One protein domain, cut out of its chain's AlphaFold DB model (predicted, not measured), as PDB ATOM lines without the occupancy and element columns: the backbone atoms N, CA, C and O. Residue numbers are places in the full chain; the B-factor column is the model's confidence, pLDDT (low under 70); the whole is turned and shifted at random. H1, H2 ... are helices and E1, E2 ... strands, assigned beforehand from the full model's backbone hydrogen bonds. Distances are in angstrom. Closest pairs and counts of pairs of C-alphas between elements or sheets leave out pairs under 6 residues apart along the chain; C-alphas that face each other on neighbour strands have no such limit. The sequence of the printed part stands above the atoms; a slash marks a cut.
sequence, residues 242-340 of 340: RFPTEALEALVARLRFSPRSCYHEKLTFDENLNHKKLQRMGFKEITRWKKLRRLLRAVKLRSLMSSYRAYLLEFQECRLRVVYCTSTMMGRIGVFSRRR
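What this domain is: This is residues 242 to 340 of the 340 residues of an uncharacterized protein of Steinernema glaseri (UniProt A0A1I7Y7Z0). A twisted wall of four antiparallel strands has the helix H1 over one face, running along the strands, while the short helix H2 grazes the sheet beside its edge strand E2. The helix H3 and residues 299 to 305 after it lie away from the sheet, at one end of the longest axis. The 99 printed residues hold three named helices and four named strands, in the order H1, E1, H2, H3, E2, E3, E4; the class is mixed, helices and strands, and the sheet's order is E1, E4, E3, E2. The whole is compact, with a radius of gyration of the C-alphas of 14.3 A and spans of 45 by 32 by 23 A.

Where its parts are: Find C-alpha 245 at (-28.130, -30.385, 17.629); from there H1 runs through residues 245 to 255, 15.4 A from first to last C-alpha. Next look at residues 263 to 269 for E1, 14.6 A, and at residues 275 to 280 for H2, 8.8 A. H3 is residues 290 to 298, 12.5 A, and begins with C-alpha 290 at (-18.221, -46.701, 31.273). E2 takes residues 308 to 314, 20.1 A, E3 residues 318 to 325, 23.6 A, and E4 residues 330 to 337, 24.0 A, ending with C-alpha 337 at (-5.614, -33.286, 13.347).

How they stand to each other: Start with E2, E3 and E4, a meander, each strand the antiparallel neighbour of the one before. In the hairpin E2 and E3, look at N 311 and O 322, 2.8 A apart and within hydrogen-bond range; in the hairpin E3 and E4, look at N 332 and O 323, 2.7 A. The edge strand E1 is antiparallel to E4 at 150 degrees between directions, with N 267 and O 331 at 2.8 A. Residues 284 to 285 pair with residues 311 to 312 of E2, antiparallel, and residues 242 to 243 with residues 268 to 269 of E1, parallel. H1 is on the sheet at a height of 9.6 A, over E3, and on the local plane the two lines stand at 0 degrees. H2 only grazes the sheet with its residues 275 to 279; its closest C-alphas to E2 are those of Leu 278 and Tyr 311, 7.9 A. H1 and H2 are near each other, with 5 pairs of C-alphas within 10 A. H3 is not on the sheet and is apart from H1 and H2. In H1, H2 and H3 every O i to N i+4 pair is within hydrogen-bond range.

The domain as a whole: The two C-alphas farthest apart are those of Ser 258 and Val 299, 45.3 A. The printed part has no cut, and it ends at residue 340, the chain's last. No link is long; those from E1 to H2, E2 to E3 and E3 to E4 are tight. The mean pLDDT of the printed part is 83.5; look for values under 70 at residues 301 to 305 and 338 to 340.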
ATOM      1  N   ARG A 242     -27.373 -21.695  23.798       85.56
ATOM      2  CA  ARG A 242     -27.580 -23.113  23.501       85.56
ATOM      3  C   ARG A 242     -27.009 -23.468  22.128       85.56
ATOM      4  O   ARG A 242     -27.305 -22.810  21.138       85.56
ATOM      5  N   PHE A 243     -26.211 -24.528  22.069       87.31
ATOM      6  CA  PHE A 243     -25.674 -25.095  20.840       87.31
ATOM      7  C   PHE A 243     -26.698 -26.074  20.237       87.31
ATOM      8  O   PHE A 243     -26.960 -27.111  20.864       87.31
ATOM      9  N   PRO A 244     -27.259 -25.787  19.046       89.44
ATOM     10  CA  PRO A 244     -28.273 -26.638  18.426       89.44
ATOM     11  C   PRO A 244     -27.706 -27.987  17.978       89.44
ATOM     12  O   PRO A 244     -26.602 -28.069  17.426       89.44
ATOM     13  N   THR A 245     -28.478 -29.057  18.145       90.44
ATOM     14  CA  THR A 245     -28.130 -30.385  17.629       90.44
ATOM     15  C   THR A 245     -27.993 -30.365  16.104       90.44
ATOM     16  O   THR A 245     -27.091 -31.006  15.566       90.44
ATOM     17  N   GLU A 246     -28.809 -29.583  15.399       90.56
ATOM     18  CA  GLU A 246     -28.757 -29.418  13.942       90.56
ATOM     19  C   GLU A 246     -27.427 -28.796  13.493       90.56
ATOM     20  O   GLU A 246     -26.850 -29.211  12.487       90.56
ATOM     21  N   ALA A 247     -26.883 -27.857  14.277       89.94
ATOM     22  CA  ALA A 247     -25.570 -27.271  14.015       89.94
ATOM     23  C   ALA A 247     -24.449 -28.318  14.157       89.94
ATOM     24  O   ALA A 247     -23.498 -28.325  13.370       89.94
ATOM     25  N   LEU A 248     -24.577 -29.258  15.106       91.44
ATOM     26  CA  LEU A 248     -23.637 -30.378  15.238       91.44
ATOM     27  C   LEU A 248     -23.733 -31.328  14.038       91.44
ATOM     28  O   LEU A 248     -22.705 -31.776  13.533       91.44
ATOM     29  N   GLU A 249     -24.946 -31.630  13.573       91.75
ATOM     30  CA  GLU A 249     -25.164 -32.472  12.390       91.75
ATOM     31  C   GLU A 249     -24.550 -31.846  11.134       91.75
ATOM     32  O   GLU A 249     -23.820 -32.523  10.405       91.75
ATOM     33  N   ALA A 250     -24.760 -30.542  10.933       89.00
ATOM     34  CA  ALA A 250     -24.155 -29.788   9.841       89.00
ATOM     35  C   ALA A 250     -22.618 -29.774   9.926       89.00
ATOM     36  O   ALA A 250     -21.937 -29.993   8.921       89.00
ATOM     37  N   LEU A 251     -22.050 -29.584  11.125       88.56
ATOM     38  CA  LEU A 251     -20.604 -29.660  11.349       88.56
ATOM     39  C   LEU A 251     -20.049 -31.048  10.990       88.56
ATOM     40  O   LEU A 251     -19.043 -31.150  10.288       88.56
ATOM     41  N   VAL A 252     -20.706 -32.121  11.439       89.88
ATOM     42  CA  VAL A 252     -20.306 -33.507  11.137       89.88
ATOM     43  C   VAL A 252     -20.359 -33.785   9.637       89.88
ATOM     44  O   VAL A 252     -19.433 -34.401   9.105       89.88
ATOM     45  N   ALA A 253     -21.417 -33.340   8.955       88.25
ATOM     46  CA  ALA A 253     -21.550 -33.484   7.510       88.25
ATOM     47  C   ALA A 253     -20.420 -32.751   6.775       88.25
ATOM     48  O   ALA A 253     -19.775 -33.340   5.912       88.25
ATOM     49  N   ARG A 254     -20.110 -31.511   7.177       81.81
ATOM     50  CA  ARG A 254     -19.045 -30.695   6.575       81.81
ATOM     51  C   ARG A 254     -17.657 -31.304   6.755       81.81
ATOM     52  O   ARG A 254     -16.887 -31.357   5.799       81.81
ATOM     53  N   LEU A 255     -17.336 -31.799   7.951       79.69
ATOM     54  CA  LEU A 255     -16.014 -32.363   8.254       79.69
ATOM     55  C   LEU A 255     -15.670 -33.611   7.432       79.69
ATOM     56  O   LEU A 255     -14.491 -33.928   7.298       79.69
ATOM     57  N   ARG A 256     -16.670 -34.297   6.857       76.19
ATOM     58  CA  ARG A 256     -16.444 -35.414   5.923       76.19
ATOM     59  C   ARG A 256     -15.789 -34.970   4.618       76.19
ATOM     60  O   ARG A 256     -15.056 -35.757   4.036       76.19
ATOM     61  N   PHE A 257     -16.070 -33.746   4.176       76.81
ATOM     62  CA  PHE A 257     -15.639 -33.227   2.877       76.81
ATOM     63  C   PHE A 257     -14.557 -32.153   3.000       76.81
ATOM     64  O   PHE A 257     -13.703 -32.033   2.132       76.81
ATOM     65  N   SER A 258     -14.581 -31.378   4.086       70.94
ATOM     66  CA  SER A 258     -13.656 -30.272   4.336       70.94
ATOM     67  C   SER A 258     -13.237 -30.274   5.810       70.94
ATOM     68  O   SER A 258     -13.820 -29.535   6.616       70.94
ATOM     69  N   PRO A 259     -12.242 -31.088   6.202       71.81
ATOM     70  CA  PRO A 259     -11.747 -31.108   7.570       71.81
ATOM     71  C   PRO A 259     -11.137 -29.746   7.931       71.81
ATOM     72  O   PRO A 259     -10.159 -29.304   7.334       71.81
ATOM     73  N   ARG A 260     -11.714 -29.075   8.933       70.69
ATOM     74  CA  ARG A 260     -11.173 -27.838   9.513       70.69
ATOM     75  C   ARG A 260     -11.058 -27.961  11.020       70.69
ATOM     76  O   ARG A 260     -11.870 -28.632  11.658       70.69
ATOM     77  N   SER A 261     -10.057 -27.295  11.586       73.38
ATOM     78  CA  SER A 261      -9.960 -27.118  13.030       73.38
ATOM     79  C   SER A 261     -11.156 -26.315  13.525       73.38
ATOM     80  O   SER A 261     -11.514 -25.296  12.949       73.38
ATOM     81  N   CYS A 262     -11.761 -26.787  14.602       83.12
ATOM     82  CA  CYS A 262     -12.867 -26.132  15.274       83.12
ATOM     83  C   CYS A 262     -12.753 -26.492  16.753       83.12
ATOM     84  O   CYS A 262     -12.522 -27.657  17.090       83.12
ATOM     85  N   TYR A 263     -12.852 -25.508  17.636       86.25
ATOM     86  CA  TYR A 263     -12.709 -25.713  19.065       86.25
ATOM     87  C   TYR A 263     -13.630 -24.775  19.843       86.25
ATOM     88  O   TYR A 263     -13.480 -23.559  19.830       86.25
ATOM     89  N   HIS A 264     -14.587 -25.374  20.544       88.25
ATOM     90  CA  HIS A 264     -15.568 -24.681  21.366       88.25
ATOM     91  C   HIS A 264     -15.421 -25.163  22.805       88.25
ATOM     92  O   HIS A 264     -15.766 -26.308  23.114       88.25
ATOM     93  N   GLU A 265     -14.881 -24.314  23.680       78.56
ATOM     94  CA  GLU A 265     -14.411 -24.710  25.016       78.56
ATOM     95  C   GLU A 265     -15.518 -25.048  26.011       78.56
ATOM     96  O   GLU A 265     -15.329 -25.915  26.871       78.56
ATOM     97  N   LYS A 266     -16.655 -24.353  25.920       79.56
ATOM     98  CA  LYS A 266     -17.818 -24.562  26.778       79.56
ATOM     99  C   LYS A 266     -19.081 -24.154  26.031       79.56
ATOM    100  O   LYS A 266     -19.240 -23.004  25.650       79.56
ATOM    101  N   LEU A 267     -19.963 -25.116  25.836       84.50
ATOM    102  CA  LEU A 267     -21.249 -24.987  25.174       84.50
ATOM    103  C   LEU A 267     -22.321 -25.533  26.104       84.50
ATOM    104  O   LEU A 267     -22.061 -26.484  26.848       84.50
ATOM    105  N   THR A 268     -23.525 -24.990  26.019       87.56
ATOM    106  CA  THR A 268     -24.716 -25.638  26.569       87.56
ATOM    107  C   THR A 268     -25.419 -26.326  25.411       87.56
ATOM    108  O   THR A 268     -25.976 -25.652  24.563       87.56
ATOM    109  N   PHE A 269     -25.361 -27.648  25.306       88.75
ATOM    110  CA  PHE A 269     -26.084 -28.358  24.249       88.75
ATOM    111  C   PHE A 269     -27.594 -28.287  24.482       88.75
ATOM    112  O   PHE A 269     -28.047 -28.225  25.628       88.75
ATOM    113  N   ASP A 270     -28.374 -28.313  23.405       87.50
ATOM    114  CA  ASP A 270     -29.817 -28.502  23.526       87.50
ATOM    115  C   ASP A 270     -30.170 -29.876  24.130       87.50
ATOM    116  O   ASP A 270     -29.367 -30.814  24.149       87.50
ATOM    117  N   GLU A 271     -31.396 -30.006  24.636       83.88
ATOM    118  CA  GLU A 271     -31.892 -31.234  25.278       83.88
ATOM    119  C   GLU A 271     -32.037 -32.413  24.299       83.88
ATOM    120  O   GLU A 271     -32.076 -33.580  24.709       83.88
ATOM    121  N   ASN A 272     -32.045 -32.127  22.996       85.88
ATOM    122  CA  ASN A 272     -32.163 -33.123  21.939       85.88
ATOM    123  C   ASN A 272     -30.875 -33.946  21.774       85.88
ATOM    124  O   ASN A 272     -30.931 -35.101  21.318       85.88
ATOM    125  N   LEU A 273     -29.717 -33.417  22.194       87.88
ATOM    126  CA  LEU A 273     -28.445 -34.123  22.086       87.88
ATOM    127  C   LEU A 273     -28.337 -35.290  23.080       87.88
ATOM    128  O   LEU A 273     -27.932 -35.168  24.242       87.88
ATOM    129  N   ASN A 274     -28.599 -36.496  22.584       88.88
ATOM    130  CA  ASN A 274     -28.514 -37.719  23.373       88.88
ATOM    131  C   ASN A 274     -27.612 -38.792  22.745       88.88
ATOM    132  O   ASN A 274     -27.152 -38.703  21.606       88.88
ATOM    133  N   HIS A 275     -27.382 -39.859  23.515       88.31
ATOM    134  CA  HIS A 275     -26.537 -40.984  23.114       88.31
ATOM    135  C   HIS A 275     -26.955 -41.609  21.776       88.31
ATOM    136  O   HIS A 275     -26.094 -41.903  20.952       88.31
ATOM    137  N   LYS A 276     -28.263 -41.795  21.546       90.12
ATOM    138  CA  LYS A 276     -28.775 -42.415  20.316       90.12
ATOM    139  C   LYS A 276     -28.523 -41.514  19.106       90.12
ATOM    140  O   LYS A 276     -28.109 -42.007  18.063       90.12
ATOM    141  N   LYS A 277     -28.730 -40.200  19.251       92.00
ATOM    142  CA  LYS A 277     -28.471 -39.206  18.198       92.00
ATOM    143  C   LYS A 277     -26.980 -39.168  17.830       92.00
ATOM    144  O   LYS A 277     -26.641 -39.295  16.659       92.00
ATOM    145  N   LEU A 278     -26.085 -39.142  18.824       92.88
ATOM    146  CA  LEU A 278     -24.632 -39.229  18.606       92.88
ATOM    147  C   LEU A 278     -24.215 -40.532  17.906       92.88
ATOM    148  O   LEU A 278     -23.407 -40.499  16.981       92.88
ATOM    149  N   GLN A 279     -24.793 -41.674  18.286       92.00
ATOM    150  CA  GLN A 279     -24.529 -42.946  17.603       92.00
ATOM    151  C   GLN A 279     -24.985 -42.938  16.139       92.00
ATOM    152  O   GLN A 279     -24.254 -43.438  15.287       92.00
ATOM    153  N   ARG A 280     -26.142 -42.339  15.828       92.88
ATOM    154  CA  ARG A 280     -26.626 -42.182  14.441       92.88
ATOM    155  C   ARG A 280     -25.692 -41.320  13.591       92.88
ATOM    156  O   ARG A 280     -25.489 -41.623  12.424       92.88
ATOM    157  N   MET A 281     -25.067 -40.305  14.190       92.88
ATOM    158  CA  MET A 281     -24.020 -39.501  13.544       92.88
ATOM    159  C   MET A 281     -22.681 -40.252  13.370       92.88
ATOM    160  O   MET A 281     -21.776 -39.748  12.707       92.88
ATOM    161  N   GLY A 282     -22.544 -41.453  13.945       93.44
ATOM    162  CA  GLY A 282     -21.349 -42.297  13.857       93.44
ATOM    163  C   GLY A 282     -20.382 -42.168  15.039       93.44
ATOM    164  O   GLY A 282     -19.316 -42.786  15.027       93.44
ATOM    165  N   PHE A 283     -20.717 -41.390  16.072       95.31
ATOM    166  CA  PHE A 283     -19.837 -41.233  17.229       95.31
ATOM    167  C   PHE A 283     -19.728 -42.519  18.050       95.31
ATOM    168  O   PHE A 283     -20.719 -43.171  18.394       95.31
ATOM    169  N   LYS A 284     -18.504 -42.808  18.494       93.88
ATOM    170  CA  LYS A 284     -18.201 -43.851  19.474       93.88
ATOM    171  C   LYS A 284     -17.988 -43.214  20.842       93.88
ATOM    172  O   LYS A 284     -17.200 -42.287  21.003       93.88
ATOM    173  N   GLU A 285     -18.690 -43.710  21.855       92.44
ATOM    174  CA  GLU A 285     -18.477 -43.257  23.230       92.44
ATOM    175  C   GLU A 285     -17.141 -43.793  23.766       92.44
ATOM    176  O   GLU A 285     -16.975 -45.004  23.915       92.44
ATOM    177  N   ILE A 286     -16.227 -42.889  24.113       91.75
ATOM    178  CA  ILE A 286     -14.884 -43.180  24.644       91.75
ATOM    179  C   ILE A 286     -14.760 -42.863  26.138       91.75
ATOM    180  O   ILE A 286     -13.657 -42.746  26.674       91.75
ATOM    181  N   THR A 287     -15.880 -42.652  26.835       85.38
ATOM    182  CA  THR A 287     -15.812 -42.207  28.223       85.38
ATOM    183  C   THR A 287     -15.136 -43.237  29.129       85.38
ATOM    184  O   THR A 287     -15.578 -44.385  29.228       85.38
ATOM    185  N   ARG A 288     -14.103 -42.799  29.867       76.12
ATOM    186  CA  ARG A 288     -13.470 -43.608  30.919       76.12
ATOM    187  C   ARG A 288     -14.524 -44.042  31.948       76.12
ATOM    188  O   ARG A 288     -15.521 -43.349  32.177       76.12
ATOM    189  N   TRP A 289     -14.330 -45.228  32.525       76.25
ATOM    190  CA  TRP A 289     -15.217 -45.798  33.553       76.25
ATOM    191  C   TRP A 289     -16.653 -46.104  33.093       76.25
ATOM    192  O   TRP A 289     -17.567 -46.182  33.911       76.25
ATOM    193  N   LYS A 290     -16.893 -46.311  31.790       78.31
ATOM    194  CA  LYS A 290     -18.221 -46.701  31.273       78.31
ATOM    195  C   LYS A 290     -18.751 -47.994  31.909       78.31
ATOM    196  O   LYS A 290     -19.918 -48.045  32.289       78.31
ATOM    197  N   LYS A 291     -17.902 -49.023  32.041       77.88
ATOM    198  CA  LYS A 291     -18.257 -50.305  32.682       77.88
ATOM    199  C   LYS A 291     -18.573 -50.115  34.170       77.88
ATOM    200  O   LYS A 291     -19.640 -50.527  34.612       77.88
ATOM    201  N   LEU A 292     -17.714 -49.395  34.894       76.38
ATOM    202  CA  LEU A 292     -17.914 -49.070  36.310       76.38
ATOM    203  C   LEU A 292     -19.207 -48.269  36.544       76.38
ATOM    204  O   LEU A 292     -19.965 -48.589  37.448       76.38
ATOM    205  N   ARG A 293     -19.543 -47.302  35.678       74.56
ATOM    206  CA  ARG A 293     -20.833 -46.588  35.753       74.56
ATOM    207  C   ARG A 293     -22.041 -47.487  35.547       74.56
ATOM    208  O   ARG A 293     -23.054 -47.282  36.207       74.56
ATOM    209  N   ARG A 294     -21.970 -48.439  34.609       74.56
ATOM    210  CA  ARG A 294     -23.053 -49.416  34.404       74.56
ATOM    211  C   ARG A 294     -23.243 -50.270  35.657       74.56
ATOM    212  O   ARG A 294     -24.378 -50.429  36.088       74.56
ATOM    213  N   LEU A 295     -22.140 -50.716  36.260       76.62
ATOM    214  CA  LEU A 295     -22.144 -51.476  37.509       76.62
ATOM    215  C   LEU A 295     -22.738 -50.661  38.672       76.62
ATOM    216  O   LEU A 295     -23.710 -51.088  39.279       76.62
ATOM    217  N   LEU A 296     -22.243 -49.445  38.925       75.50
ATOM    218  CA  LEU A 296     -22.743 -48.586  40.009       75.50
ATOM    219  C   LEU A 296     -24.219 -48.197  39.834       75.50
ATOM    220  O   LEU A 296     -24.949 -48.093  40.816       75.50
ATOM    221  N   ARG A 297     -24.696 -48.037  38.589       71.75
ATOM    222  CA  ARG A 297     -26.131 -47.852  38.309       71.75
ATOM    223  C   ARG A 297     -26.954 -49.096  38.630       71.75
ATOM    224  O   ARG A 297     -28.043 -48.938  39.173       71.75
ATOM    225  N   ALA A 298     -26.456 -50.286  38.295       76.88
ATOM    226  CA  ALA A 298     -27.133 -51.547  38.598       76.88
ATOM    227  C   ALA A 298     -27.273 -51.759  40.116       76.88
ATOM    228  O   ALA A 298     -28.315 -52.211  40.575       76.88
ATOM    229  N   VAL A 299     -26.274 -51.323  40.891       82.81
ATOM    230  CA  VAL A 299     -26.253 -51.412  42.365       82.81
ATOM    231  C   VAL A 299     -26.849 -50.156  43.043       82.81
ATOM    232  O   VAL A 299     -26.729 -49.969  44.244       82.81
ATOM    233  N   LYS A 300     -27.523 -49.265  42.293       76.38
ATOM    234  CA  LYS A 300     -28.182 -48.030  42.788       76.38
ATOM    235  C   LYS A 300     -27.275 -46.996  43.496       76.38
ATOM    236  O   LYS A 300     -27.784 -45.997  43.996       76.38
ATOM    237  N   LEU A 301     -25.947 -47.121  43.434       65.75
ATOM    238  CA  LEU A 301     -24.964 -46.166  43.985       65.75
ATOM    239  C   LEU A 301     -24.710 -44.982  43.025       65.75
ATOM    240  O   LEU A 301     -23.596 -44.740  42.560       65.75
ATOM    241  N   ARG A 302     -25.781 -44.263  42.660       56.94
ATOM    242  CA  ARG A 302     -25.790 -43.272  41.564       56.94
ATOM    243  C   ARG A 302     -24.922 -42.021  41.796       56.94
ATOM    244  O   ARG A 302     -24.595 -41.368  40.809       56.94
ATOM    245  N   SER A 303     -24.562 -41.677  43.034       58.25
ATOM    246  CA  SER A 303     -24.028 -40.347  43.391       58.25
ATOM    247  C   SER A 303     -22.523 -40.141  43.177       58.25
ATOM    248  O   SER A 303     -22.068 -39.003  43.205       58.25
ATOM    249  N   LEU A 304     -21.739 -41.197  42.932       59.62
ATOM    250  CA  LEU A 304     -20.267 -41.118  42.994       59.62
ATOM    251  C   LEU A 304     -19.554 -40.926  41.643       59.62
ATOM    252  O   LEU A 304     -18.329 -40.850  41.603       59.62
ATOM    253  N   MET A 305     -20.271 -40.877  40.514       65.31
ATOM    254  CA  MET A 305     -19.635 -40.833  39.189       65.31
ATOM    255  C   MET A 305     -20.017 -39.603  38.379       65.31
ATOM    256  O   MET A 305     -21.186 -39.266  38.235       65.31
ATOM    257  N   SER A 306     -19.006 -39.017  37.736       72.75
ATOM    258  CA  SER A 306     -19.162 -37.898  36.812       72.75
ATOM    259  C   SER A 306     -20.212 -38.174  35.720       72.75
ATOM    260  O   SER A 306     -20.146 -39.172  34.984       72.75
ATOM    261  N   SER A 307     -21.163 -37.244  35.583       80.88
ATOM    262  CA  SER A 307     -22.179 -37.208  34.518       80.88
ATOM    263  C   SER A 307     -21.604 -36.860  33.142       80.88
ATOM    264  O   SER A 307     -22.322 -36.919  32.143       80.88
ATOM    265  N   TYR A 308     -20.311 -36.529  33.060       87.50
ATOM    266  CA  TYR A 308     -19.651 -36.236  31.796       87.50
ATOM    267  C   TYR A 308     -19.479 -37.491  30.942       87.50
ATOM    268  O   TYR A 308     -19.080 -38.567  31.409       87.50
ATOM    269  N   ARG A 309     -19.763 -37.342  29.653       90.44
ATOM    270  CA  ARG A 309     -19.573 -38.333  28.599       90.44
ATOM    271  C   ARG A 309     -18.687 -37.762  27.515       90.44
ATOM    272  O   ARG A 309     -18.785 -36.586  27.197       90.44
ATOM    273  N   ALA A 310     -17.825 -38.603  26.963       92.81
ATOM    274  CA  ALA A 310     -16.935 -38.255  25.871       92.81
ATOM    275  C   ALA A 310     -17.220 -39.160  24.676       92.81
ATOM    276  O   ALA A 310     -17.302 -40.383  24.809       92.81
ATOM    277  N   TYR A 311     -17.331 -38.542  23.512       95.06
ATOM    278  CA  TYR A 311     -17.615 -39.165  22.234       95.06
ATOM    279  C   TYR A 311     -16.538 -38.765  21.235       95.06
ATOM    280  O   TYR A 311     -16.047 -37.635  21.260       95.06
ATOM    281  N   LEU A 312     -16.167 -39.710  20.381       94.62
ATOM    282  CA  LEU A 312     -15.167 -39.538  19.341       94.62
ATOM    283  C   LEU A 312     -15.741 -40.014  18.010       94.62
ATOM    284  O   LEU A 312     -16.286 -41.115  17.922       94.62
ATOM    285  N   LEU A 313     -15.591 -39.183  16.992       94.06
ATOM    286  CA  LEU A 313     -15.826 -39.517  15.599       94.06
ATOM    287  C   LEU A 313     -14.505 -39.326  14.854       94.06
ATOM    288  O   LEU A 313     -13.852 -38.292  14.989       94.06
ATOM    289  N   GLU A 314     -14.081 -40.348  14.121       90.88
ATOM    290  CA  GLU A 314     -12.820 -40.323  13.384       90.88
ATOM    291  C   GLU A 314     -13.085 -40.181  11.889       90.88
ATOM    292  O   GLU A 314     -13.891 -40.919  11.324       90.88
ATOM    293  N   PHE A 315     -12.364 -39.257  11.264       84.31
ATOM    294  CA  PHE A 315     -12.245 -39.107   9.820       84.31
ATOM    295  C   PHE A 315     -10.817 -39.483   9.394       84.31
ATOM    296  O   PHE A 315      -9.960 -39.767  10.241       84.31
ATOM    297  N   GLN A 316     -10.544 -39.513   8.086       80.12
ATOM    298  CA  GLN A 316      -9.211 -39.866   7.581       80.12
ATOM    299  C   GLN A 316      -8.127 -38.919   8.126       80.12
ATOM    300  O   GLN A 316      -7.121 -39.392   8.655       80.12
ATOM    301  N   GLU A 317      -8.373 -37.606   8.094       80.94
ATOM    302  CA  GLU A 317      -7.372 -36.577   8.428       80.94
ATOM    303  C   GLU A 317      -7.560 -35.942   9.815       80.94
ATOM    304  O   GLU A 317      -6.628 -35.367  10.384       80.94
ATOM    305  N   CYS A 318      -8.750 -36.066  10.409       85.25
ATOM    306  CA  CYS A 318      -9.079 -35.415  11.672       85.25
ATOM    307  C   CYS A 318      -9.937 -36.291  12.593       85.25
ATOM    308  O   CYS A 318     -10.486 -37.325  12.211       85.25
ATOM    309  N   ARG A 319     -10.037 -35.876  13.854       89.69
ATOM    310  CA  ARG A 319     -10.899 -36.482  14.868       89.69
ATOM    311  C   ARG A 319     -11.777 -35.402  15.475       89.69
ATOM    312  O   ARG A 319     -11.258 -34.413  15.985       89.69
ATOM    313  N   LEU A 320     -13.084 -35.626  15.478       93.00
ATOM    314  CA  LEU A 320     -14.060 -34.782  16.154       93.00
ATOM    315  C   LEU A 320     -14.388 -35.381  17.521       93.00
ATOM    316  O   LEU A 320     -14.837 -36.523  17.639       93.00
ATOM    317  N   ARG A 321     -14.180 -34.596  18.571       94.25
ATOM    318  CA  ARG A 321     -14.471 -34.959  19.952       94.25
ATOM    319  C   ARG A 321     -15.599 -34.091  20.484       94.25
ATOM    320  O   ARG A 321     -15.501 -32.869  20.465       94.25
ATOM    321  N   VAL A 322     -16.612 -34.736  21.050       94.44
ATOM    322  CA  VAL A 322     -17.694 -34.078  21.789       94.44
ATOM    323  C   VAL A 322     -17.651 -34.579  23.226       94.44
ATOM    324  O   VAL A 322     -17.635 -35.787  23.470       94.44
ATOM    325  N   VAL A 323     -17.593 -33.675  24.197       92.31
ATOM    326  CA  VAL A 323     -17.636 -34.026  25.624       92.31
ATOM    327  C   VAL A 323     -18.737 -33.225  26.277       92.31
ATOM    328  O   VAL A 323     -18.695 -32.015  26.167       92.31
ATOM    329  N   TYR A 324     -19.680 -33.846  26.978       91.44
ATOM    330  CA  TYR A 324     -20.734 -33.103  27.673       91.44
ATOM    331  C   TYR A 324     -21.262 -33.826  28.909       91.44
ATOM    332  O   TYR A 324     -21.162 -35.047  29.030       91.44
ATOM    333  N   CYS A 325     -21.810 -33.057  29.840       87.75
ATOM    334  CA  CYS A 325     -22.468 -33.512  31.050       87.75
ATOM    335  C   CYS A 325     -23.939 -33.806  30.760       87.75
ATOM    336  O   CYS A 325     -24.684 -32.905  30.397       87.75
ATOM    337  N   THR A 326     -24.396 -35.043  30.962       84.06
ATOM    338  CA  THR A 326     -25.792 -35.405  30.649       84.06
ATOM    339  C   THR A 326     -26.829 -34.810  31.601       84.06
ATOM    340  O   THR A 326     -28.013 -34.978  31.351       84.06
ATOM    341  N   SER A 327     -26.414 -34.206  32.721       83.31
ATOM    342  CA  SER A 327     -27.331 -33.566  33.675       83.31
ATOM    343  C   SER A 327     -27.411 -32.052  33.510       83.31
ATOM    344  O   SER A 327     -28.449 -31.482  33.799       83.31
ATOM    345  N   THR A 328     -26.335 -31.397  33.067       86.19
ATOM    346  CA  THR A 328     -26.319 -29.938  32.855       86.19
ATOM    347  C   THR A 328     -26.330 -29.548  31.381       86.19
ATOM    348  O   THR A 328     -26.392 -28.368  31.070       86.19
ATOM    349  N   MET A 329     -26.183 -30.520  30.476       89.06
ATOM    350  CA  MET A 329     -25.974 -30.344  29.032       89.06
ATOM    351  C   MET A 329     -24.744 -29.510  28.660       89.06
ATOM    352  O   MET A 329     -24.492 -29.242  27.492       89.06
ATOM    353  N   MET A 330     -23.909 -29.164  29.636       89.00
ATOM    354  CA  MET A 330     -22.702 -28.387  29.401       89.00
ATOM    355  C   MET A 330     -21.583 -29.272  28.872       89.00
ATOM    356  O   MET A 330     -21.349 -30.369  29.385       89.00
ATOM    357  N   GLY A 331     -20.843 -28.790  27.887       89.88
ATOM    358  CA  GLY A 331     -19.791 -29.567  27.266       89.88
ATOM    359  C   GLY A 331     -18.906 -28.764  26.332       89.88
ATOM    360  O   GLY A 331     -18.844 -27.555  26.439       89.88
ATOM    361  N   ARG A 332     -18.184 -29.445  25.449       91.44
ATOM    362  CA  ARG A 332     -17.236 -28.863  24.503       91.44
ATOM    363  C   ARG A 332     -17.135 -29.689  23.233       91.44
ATOM    364  O   ARG A 332     -17.340 -30.910  23.267       91.44
ATOM    365  N   ILE A 333     -16.748 -29.025  22.153       91.94
ATOM    366  CA  ILE A 333     -16.446 -29.630  20.855       91.94
ATOM    367  C   ILE A 333     -14.987 -29.326  20.520       91.94
ATOM    368  O   ILE A 333     -14.515 -28.219  20.750       91.94
ATOM    369  N   GLY A 334     -14.263 -30.303  19.982       90.12
ATOM    370  CA  GLY A 334     -12.922 -30.080  19.451       90.12
ATOM    371  C   GLY A 334     -12.624 -30.977  18.262       90.12
ATOM    372  O   GLY A 334     -12.825 -32.190  18.338       90.12
ATOM    373  N   VAL A 335     -12.122 -30.384  17.186       88.31
ATOM    374  CA  VAL A 335     -11.557 -31.075  16.029       88.31
ATOM    375  C   VAL A 335     -10.043 -31.027  16.135       88.31
ATOM    376  O   VAL A 335      -9.446 -29.959  16.241       88.31
ATOM    377  N   PHE A 336      -9.423 -32.197  16.087       82.12
ATOM    378  CA  PHE A 336      -7.979 -32.358  16.191       82.12
ATOM    379  C   PHE A 336      -7.456 -33.023  14.922       82.12
ATOM    380  O   PHE A 336      -8.072 -33.971  14.427       82.12
ATOM    381  N   SER A 337      -6.313 -32.568  14.412       78.50
ATOM    382  CA  SER A 337      -5.614 -33.286  13.347       78.50
ATOM    383  C   SER A 337      -5.166 -34.657  13.852       78.50
ATOM    384  O   SER A 337      -4.794 -34.836  15.021       78.50
ATOM    385  N   ARG A 338      -5.206 -35.665  12.979       68.31
ATOM    386  CA  ARG A 338      -4.496 -36.912  13.257       68.31
ATOM    387  C   ARG A 338      -3.006 -36.627  13.089       68.31
ATOM    388  O   ARG A 338      -2.544 -36.428  11.972       68.31
ATOM    389  N   ARG A 339      -2.259 -36.589  14.198       56.25
ATOM    390  CA  ARG A 339      -0.797 -36.726  14.129       56.25
ATOM    391  C   ARG A 339      -0.515 -38.067  13.442       56.25
ATOM    392  O   ARG A 339      -1.037 -39.080  13.913       56.25
ATOM    393  N   ARG A 340       0.171 -38.013  12.296       48.69
ATOM    394  CA  ARG A 340       0.687 -39.198  11.602       48.69
ATOM    395  C   ARG A 340       1.770 -39.849  12.443       48.69
ATOM    396  O   ARG A 340       2.518 -39.083  13.093       48.69
TER     397      ARG A 340